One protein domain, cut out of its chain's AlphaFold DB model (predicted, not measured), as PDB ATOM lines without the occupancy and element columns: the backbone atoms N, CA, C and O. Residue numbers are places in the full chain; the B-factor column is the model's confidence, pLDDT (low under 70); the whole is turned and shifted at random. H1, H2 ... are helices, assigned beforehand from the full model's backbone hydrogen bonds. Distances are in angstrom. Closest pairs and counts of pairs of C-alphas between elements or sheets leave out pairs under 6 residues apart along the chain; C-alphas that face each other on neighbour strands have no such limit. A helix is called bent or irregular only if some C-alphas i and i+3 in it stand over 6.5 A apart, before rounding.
ATOM      1  N   SER A  31      31.174 -25.225  51.203       84.31
ATOM      2  CA  SER A  31      32.124 -26.347  51.348       84.31
ATOM      3  C   SER A  31      32.217 -27.289  50.142       84.31
ATOM      4  O   SER A  31      33.112 -28.122  50.086       84.31
ATOM      5  N   TRP A  32      31.317 -27.155  49.166       87.69
ATOM      6  CA  TRP A  32      31.353 -27.890  47.900       87.69
ATOM      7  C   TRP A  32      32.056 -27.124  46.770       87.69
ATOM      8  O   TRP A  32      32.227 -27.670  45.685       87.69
ATOM      9  N   LEU A  33      32.438 -25.857  46.980       91.12
ATOM     10  CA  LEU A  33      32.850 -24.945  45.905       91.12
ATOM     11  C   LEU A  33      34.074 -25.437  45.117       91.12
ATOM     12  O   LEU A  33      34.201 -25.130  43.931       91.12
ATOM     13  N   LEU A  34      34.985 -26.150  45.781       93.69
ATOM     14  CA  LEU A  34      36.205 -26.697  45.187       93.69
ATOM     15  C   LEU A  34      36.146 -28.211  44.958       93.69
ATOM     16  O   LEU A  34      37.109 -28.760  44.433       93.69
ATOM     17  N   ASP A  35      35.040 -28.867  45.308       91.62
ATOM     18  CA  ASP A  35      34.847 -30.300  45.086       91.62
ATOM     19  C   ASP A  35      34.487 -30.556  43.617       91.62
ATOM     20  O   ASP A  35      33.500 -30.034  43.088       91.62
ATOM     21  N   GLU A  36      35.299 -31.376  42.947       90.12
ATOM     22  CA  GLU A  36      35.218 -31.586  41.496       90.12
ATOM     23  C   GLU A  36      33.870 -32.167  41.052       90.12
ATOM     24  O   GLU A  36      33.427 -31.926  39.929       90.12
ATOM     25  N   ARG A  37      33.182 -32.901  41.934       89.31
ATOM     26  CA  ARG A  37      31.885 -33.530  41.637       89.31
ATOM     27  C   ARG A  37      30.775 -32.503  41.422       89.31
ATOM     28  O   ARG A  37      29.738 -32.843  40.856       89.31
ATOM     29  N   PHE A  38      30.986 -31.270  41.876       89.44
ATOM     30  CA  PHE A  38      30.039 -30.166  41.775       89.44
ATOM     31  C   PHE A  38      30.473 -29.092  40.767       89.44
ATOM     32  O   PHE A  38      29.838 -28.040  40.705       89.44
ATOM     33  N   ASP A  39      31.499 -29.341  39.941       89.19
ATOM     34  CA  ASP A  39      31.962 -28.383  38.920       89.19
ATOM     35  C   ASP A  39      30.825 -27.930  37.981       89.19
ATOM     36  O   ASP A  39      30.807 -26.781  37.531       89.19
ATOM     37  N   ASP A  40      29.842 -28.797  37.720       89.06
ATOM     38  CA  ASP A  40      28.677 -28.486  36.883       89.06
ATOM     39  C   ASP A  40      27.696 -27.492  37.534       89.06
ATOM     40  O   ASP A  40      26.933 -26.834  36.826       89.06
ATOM     41  N   LEU A  41      27.742 -27.312  38.862       88.62
ATOM     42  CA  LEU A  41      26.974 -26.277  39.569       88.62
ATOM     43  C   LEU A  41      27.580 -24.876  39.386       88.62
ATOM     44  O   LEU A  41      26.930 -23.868  39.666       88.62
ATOM     45  N   LEU A  42      28.820 -24.779  38.900       90.38
ATOM     46  CA  LEU A  42      29.472 -23.506  38.615       90.38
ATOM     47  C   LEU A  42      28.996 -22.977  37.254       90.38
ATOM     48  O   LEU A  42      29.521 -23.317  36.188       90.38
ATOM     49  N   GLU A  43      28.009 -22.085  37.301       89.12
ATOM     50  CA  GLU A  43      27.274 -21.594  36.126       89.12
ATOM     51  C   GLU A  43      28.177 -20.985  35.043       89.12
ATOM     52  O   GLU A  43      27.949 -21.167  33.845       89.12
ATOM     53  N   THR A  44      29.252 -20.297  35.439       92.88
ATOM     54  CA  THR A  44      30.137 -19.604  34.494       92.88
ATOM     55  C   THR A  44      31.436 -20.365  34.244       92.88
ATOM     56  O   THR A  44      32.059 -20.910  35.158       92.88
ATOM     57  N   ALA A  45      31.923 -20.309  33.001       90.56
ATOM     58  CA  ALA A  45      33.247 -20.825  32.646       90.56
ATOM     59  C   ALA A  45      34.373 -20.168  33.474       90.56
ATOM     60  O   ALA A  45      35.375 -20.808  33.790       90.56
ATOM     61  N   ASN A  46      34.190 -18.903  33.873       94.31
ATOM     62  CA  ASN A  46      35.118 -18.201  34.759       94.31
ATOM     63  C   ASN A  46      35.121 -18.780  36.177       94.31
ATOM     64  O   ASN A  46      36.195 -18.919  36.757       94.31
ATOM     65  N   SER A  47      33.956 -19.134  36.726       92.94
ATOM     66  CA  SER A  47      33.840 -19.772  38.042       92.94
ATOM     67  C   SER A  47      34.518 -21.140  38.044       92.94
ATOM     68  O   SER A  47      35.379 -21.375  38.887       92.94
ATOM     69  N   ARG A  48      34.245 -21.982  37.035       93.19
ATOM     70  CA  ARG A  48      34.924 -23.282  36.850       93.19
ATOM     71  C   ARG A  48      36.436 -23.137  36.744       93.19
ATOM     72  O   ARG A  48      37.189 -23.838  37.412       93.19
ATOM     73  N   ARG A  49      36.906 -22.164  35.953       94.81
ATOM     74  CA  ARG A  49      38.341 -21.872  35.838       94.81
ATOM     75  C   ARG A  49      38.954 -21.463  37.181       94.81
ATOM     76  O   ARG A  49      40.058 -21.899  37.480       94.81
ATOM     77  N   ARG A  50      38.277 -20.625  37.972       94.94
ATOM     78  CA  ARG A  50      38.763 -20.199  39.297       94.94
ATOM     79  C   ARG A  50      38.807 -21.358  40.291       94.94
ATOM     80  O   ARG A  50      39.807 -21.479  40.987       94.94
ATOM     81  N   ALA A  51      37.781 -22.209  40.319       94.44
ATOM     82  CA  ALA A  51      37.750 -23.394  41.175       94.44
ATOM     83  C   ALA A  51      38.902 -24.354  40.846       94.44
ATOM     84  O   ALA A  51      39.630 -24.777  41.740       94.44
ATOM     85  N   ARG A  52      39.153 -24.601  39.552       94.25
ATOM     86  CA  ARG A  52      40.298 -25.409  39.112       94.25
ATOM     87  C   ARG A  52      41.641 -24.812  39.547       94.25
ATOM     88  O   ARG A  52      42.457 -25.523  40.113       94.25
ATOM     89  N   LEU A  53      41.856 -23.509  39.342       95.50
ATOM     90  CA  LEU A  53      43.095 -22.838  39.771       95.50
ATOM     91  C   LEU A  53      43.302 -22.902  41.293       95.50
ATOM     92  O   LEU A  53      44.433 -23.012  41.754       95.50
ATOM     93  N   ALA A  54      42.228 -22.832  42.079       95.00
ATOM     94  CA  ALA A  54      42.305 -22.966  43.531       95.00
ATOM     95  C   ALA A  54      42.679 -24.396  43.966       95.00
ATOM     96  O   ALA A  54      43.473 -24.552  44.893       95.00
ATOM     97  N   ARG A  55      42.173 -25.428  43.273       94.31
ATOM     98  CA  ARG A  55      42.594 -26.830  43.462       94.31
ATOM     99  C   ARG A  55      44.058 -27.052  43.081       94.31
ATOM    100  O   ARG A  55      44.800 -27.662  43.844       94.31
ATOM    101  N   GLU A  56      44.483 -26.524  41.934       94.75
ATOM    102  CA  GLU A  56      45.885 -26.571  41.489       94.75
ATOM    103  C   GLU A  56      46.804 -25.920  42.539       94.75
ATOM    104  O   GLU A  56      47.786 -26.525  42.961       94.75
ATOM    105  N   LEU A  57      46.425 -24.744  43.057       93.75
ATOM    106  CA  LEU A  57      47.147 -24.086  44.145       93.75
ATOM    107  C   LEU A  57      47.208 -24.958  45.406       93.75
ATOM    108  O   LEU A  57      48.280 -25.093  45.987       93.75
ATOM    109  N   TYR A  58      46.092 -25.562  45.827       93.88
ATOM    110  CA  TYR A  58      46.064 -26.468  46.980       93.88
ATOM    111  C   TYR A  58      47.055 -27.631  46.824       93.88
ATOM    112  O   TYR A  58      47.798 -27.919  47.760       93.88
ATOM    113  N   ALA A  59      47.124 -28.244  45.638       91.94
ATOM    114  CA  ALA A  59      48.059 -29.331  45.345       91.94
ATOM    115  C   ALA A  59      49.538 -28.897  45.391       91.94
ATOM    116  O   ALA A  59      50.410 -29.701  45.722       91.94
ATOM    117  N   GLU A  60      49.837 -27.632  45.088       93.19
ATOM    118  CA  GLU A  60      51.191 -27.069  45.173       93.19
ATOM    119  C   GLU A  60      51.586 -26.640  46.599       93.19
ATOM    120  O   GLU A  60      52.780 -26.509  46.908       93.19
ATOM    121  N   LEU A  61      50.612 -26.413  47.488       91.88
ATOM    122  CA  LEU A  61      50.881 -25.996  48.860       91.88
ATOM    123  C   LEU A  61      51.542 -27.123  49.657       91.88
ATOM    124  O   LEU A  61      50.997 -28.205  49.857       91.88
ATOM    125  N   ARG A  62      52.726 -26.829  50.200       87.75
ATOM    126  CA  ARG A  62      53.459 -27.780  51.037       87.75
ATOM    127  C   ARG A  62      52.717 -28.052  52.355       87.75
ATOM    128  O   ARG A  62      52.461 -27.093  53.092       87.75
ATOM    129  N   PRO A  63      52.442 -29.320  52.717       83.56
ATOM    130  CA  PRO A  63      51.681 -29.651  53.924       83.56
ATOM    131  C   PRO A  63      52.352 -29.237  55.244       83.56
ATOM    132  O   PRO A  63      51.682 -29.063  56.261       83.56
ATOM    133  N   ASP A  64      53.670 -29.090  55.244       89.06
ATOM    134  CA  ASP A  64      54.493 -28.720  56.395       89.06
ATOM    135  C   ASP A  64      54.714 -27.200  56.524       89.06
ATOM    136  O   ASP A  64      55.274 -26.725  57.518       89.06
ATOM    137  N   SER A  65      54.249 -26.405  55.552       89.00
ATOM    138  CA  SER A  65      54.392 -24.950  55.585       89.00
ATOM    139  C   SER A  65      53.464 -24.308  56.616       89.00
ATOM    140  O   SER A  65      52.265 -24.148  56.393       89.00
ATOM    141  N   LYS A  66      54.039 -23.817  57.719       90.44
ATOM    142  CA  LYS A  66      53.307 -23.016  58.719       90.44
ATOM    143  C   LYS A  66      52.792 -21.687  58.165       90.44
ATOM    144  O   LYS A  66      51.764 -21.201  58.618       90.44
ATOM    145  N   THR A  67      53.489 -21.105  57.190       93.88
ATOM    146  CA  THR A  67      53.097 -19.834  56.562       93.88
ATOM    147  C   THR A  67      51.804 -19.973  55.763       93.88
ATOM    148  O   THR A  67      50.986 -19.060  55.766       93.88
ATOM    149  N   TRP A  68      51.611 -21.116  55.098       92.44
ATOM    150  CA  TRP A  68      50.468 -21.353  54.213       92.44
ATOM    151  C   TRP A  68      49.368 -22.209  54.842       92.44
ATOM    152  O   TRP A  68      48.326 -22.385  54.216       92.44
ATOM    153  N   ALA A  69      49.568 -22.699  56.068       92.44
ATOM    154  CA  ALA A  69      48.584 -23.516  56.773       92.44
ATOM    155  C   ALA A  69      47.180 -22.876  56.799       92.44
ATOM    156  O   ALA A  69      46.253 -23.553  56.367       92.44
ATOM    157  N   PRO A  70      46.996 -21.577  57.127       94.06
ATOM    158  CA  PRO A  70      45.655 -20.983  57.141       94.06
ATOM    159  C   PRO A  70      44.966 -20.977  55.770       94.06
ATOM    160  O   PRO A  70      43.762 -21.182  55.676       94.06
ATOM    161  N   LEU A  71      45.727 -20.748  54.693       92.81
ATOM    162  CA  LEU A  71      45.188 -20.776  53.331       92.81
ATOM    163  C   LEU A  71      44.807 -22.200  52.927       92.81
ATOM    164  O   LEU A  71      43.754 -22.411  52.334       92.81
ATOM    165  N   ARG A  72      45.662 -23.173  53.248       93.31
ATOM    166  CA  ARG A  72      45.391 -24.581  52.974       93.31
ATOM    167  C   ARG A  72      44.135 -25.045  53.710       93.31
ATOM    168  O   ARG A  72      43.292 -25.679  53.090       93.31
ATOM    169  N   ASP A  73      44.008 -24.711  54.989       92.81
ATOM    170  CA  ASP A  73      42.862 -25.106  55.808       92.81
ATOM    171  C   ASP A  73      41.565 -24.482  55.255       92.81
ATOM    172  O   ASP A  73      40.573 -25.184  55.093       92.81
ATOM    173  N   LEU A  74      41.601 -23.217  54.813       93.38
ATOM    174  CA  LEU A  74      40.469 -22.586  54.122       93.38
ATOM    175  C   LEU A  74      40.102 -23.295  52.805       93.38
ATOM    176  O   LEU A  74      38.927 -23.457  52.490       93.38
ATOM    177  N   LEU A  75      41.089 -23.713  52.008       92.81
ATOM    178  CA  LEU A  75      40.833 -24.455  50.768       92.81
ATOM    179  C   LEU A  75      40.220 -25.836  51.059       92.81
ATOM    180  O   LEU A  75      39.332 -26.265  50.324       92.81
ATOM    181  N   VAL A  76      40.635 -26.495  52.147       92.56
ATOM    182  CA  VAL A  76      40.019 -27.740  52.638       92.56
ATOM    183  C   VAL A  76      38.573 -27.502  53.070       92.56
ATOM    184  O   VAL A  76      37.691 -28.239  52.638       92.56
ATOM    185  N   GLU A  77      38.299 -26.442  53.833       91.69
ATOM    186  CA  GLU A  77      36.933 -26.065  54.226       91.69
ATOM    187  C   GLU A  77      36.020 -25.801  53.020       91.69
ATOM    188  O   GLU A  77      34.817 -26.044  53.095       91.69
ATOM    189  N   LEU A  78      36.587 -25.335  51.902       92.38
ATOM    190  CA  LEU A  78      35.891 -25.124  50.629       92.38
ATOM    191  C   LEU A  78      35.802 -26.382  49.744       92.38
ATOM    192  O   LEU A  78      35.233 -26.305  48.653       92.38
ATOM    193  N   GLY A  79      36.348 -27.516  50.190       92.25
ATOM    194  CA  GLY A  79      36.212 -28.817  49.533       92.25
ATOM    195  C   GLY A  79      37.383 -29.244  48.649       92.25
ATOM    196  O   GLY A  79      37.221 -30.183  47.880       92.25
ATOM    197  N   ALA A  80      38.558 -28.610  48.737       89.94
ATOM    198  CA  ALA A  80      39.693 -28.920  47.853       89.94
ATOM    199  C   ALA A  80      40.284 -30.338  48.023       89.94
ATOM    200  O   ALA A  80      40.992 -30.803  47.134       89.94
ATOM    201  N   GLU A  81      40.010 -31.023  49.140       87.62
ATOM    202  CA  GLU A  81      40.389 -32.433  49.350       87.62
ATOM    203  C   GLU A  81      39.351 -33.429  48.804       87.62
ATOM    204  O   GLU A  81      39.639 -34.615  48.633       87.62
ATOM    205  N   SER A  82      38.137 -32.956  48.526       69.19
ATOM    206  CA  SER A  82      37.020 -33.790  48.104       69.19
ATOM    207  C   SER A  82      37.127 -34.061  46.605       69.19
ATOM    208  O   SER A  82      36.821 -33.199  45.785       69.19
ATOM    209  N   GLY A  83      37.573 -35.263  46.244       57.25
ATOM    210  CA  GLY A  83      37.699 -35.693  44.846       57.25
ATOM    211  C   GLY A  83      39.082 -36.199  44.428       57.25
ATOM    212  O   GLY A  83      39.239 -36.526  43.254       57.25
ATOM    213  N   GLN A  84      40.054 -36.290  45.349       50.22
ATOM    214  CA  GLN A  84      41.283 -37.068  45.126       50.22
ATOM    215  C   GLN A  84      41.035 -38.581  45.148       50.22
ATOM    216  O   GLN A  84      40.174 -39.037  45.938       50.22
TER     217      GLN A  84
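What this domain is: This is residues 31 to 84 of the 84 residues of an uncharacterized protein of Nocardioides sp. Root682 (UniProt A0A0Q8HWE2). One long helix, H2, runs along most of the rod-like model, and two short helices, H1 and H3, lie over its two end portions on the same side, one after the other along its length. The chain runs along H1, turns back through H2, and turns back again into H3, with the residues before H1 and after H3 lying between the two short helices. The printed part has 54 residues with three named helices in the order H1, H2, H3 and no named strand, and its class is all helix. It is compact, with a radius of gyration of the C-alphas of 11.2 A, and spans 34 by 17 by 16 A.

How they stand to each other: H1, residues 36 to 41, is close to but not clearly touching H2, residues 45 to 60. Their closest C-alphas, those of Asp 39 and Arg 48, are 6.3 A apart. The two run opposite ways at a shallow tilt of 18 degrees. H2 touches H3, residues 69 to 77, with its residues 54 to 58 alone. The closest C-alphas there, those of Tyr 58 and Arg 72, are 6.3 A apart. H2 and H3 run opposite ways at a steep tilt of 48 degrees. H1 and H3 are apart. In H2 and H3 every O i to N i+4 pair is within hydrogen-bond range; in H1 0 of 2 are, and 2 of its 3 O i to N i+3 pairs are.

Where its parts are: H1 begins at C-alpha 36 (35.218, -31.586, 41.496) and is 10.0 A long. It is irregular, with C-alphas 37 and 40 7.6 A apart. H2 begins at C-alpha 45 (33.247, -20.825, 32.646) and is 22.8 A long. H3, 12.2 A long, ends at C-alpha 77 (36.933, -26.065, 54.226).

The domain as a whole: The two C-alphas farthest apart, those of Glu 43 and Asp 64, are 34.7 A apart. The printed part has no cut and ends at the chain's last residue, Gln 84. The link from H1 to H2 is tight and that from H2 to H3 is short. Mean pLDDT of the printed part is 89.8, and residues 82 to 84 are under 70.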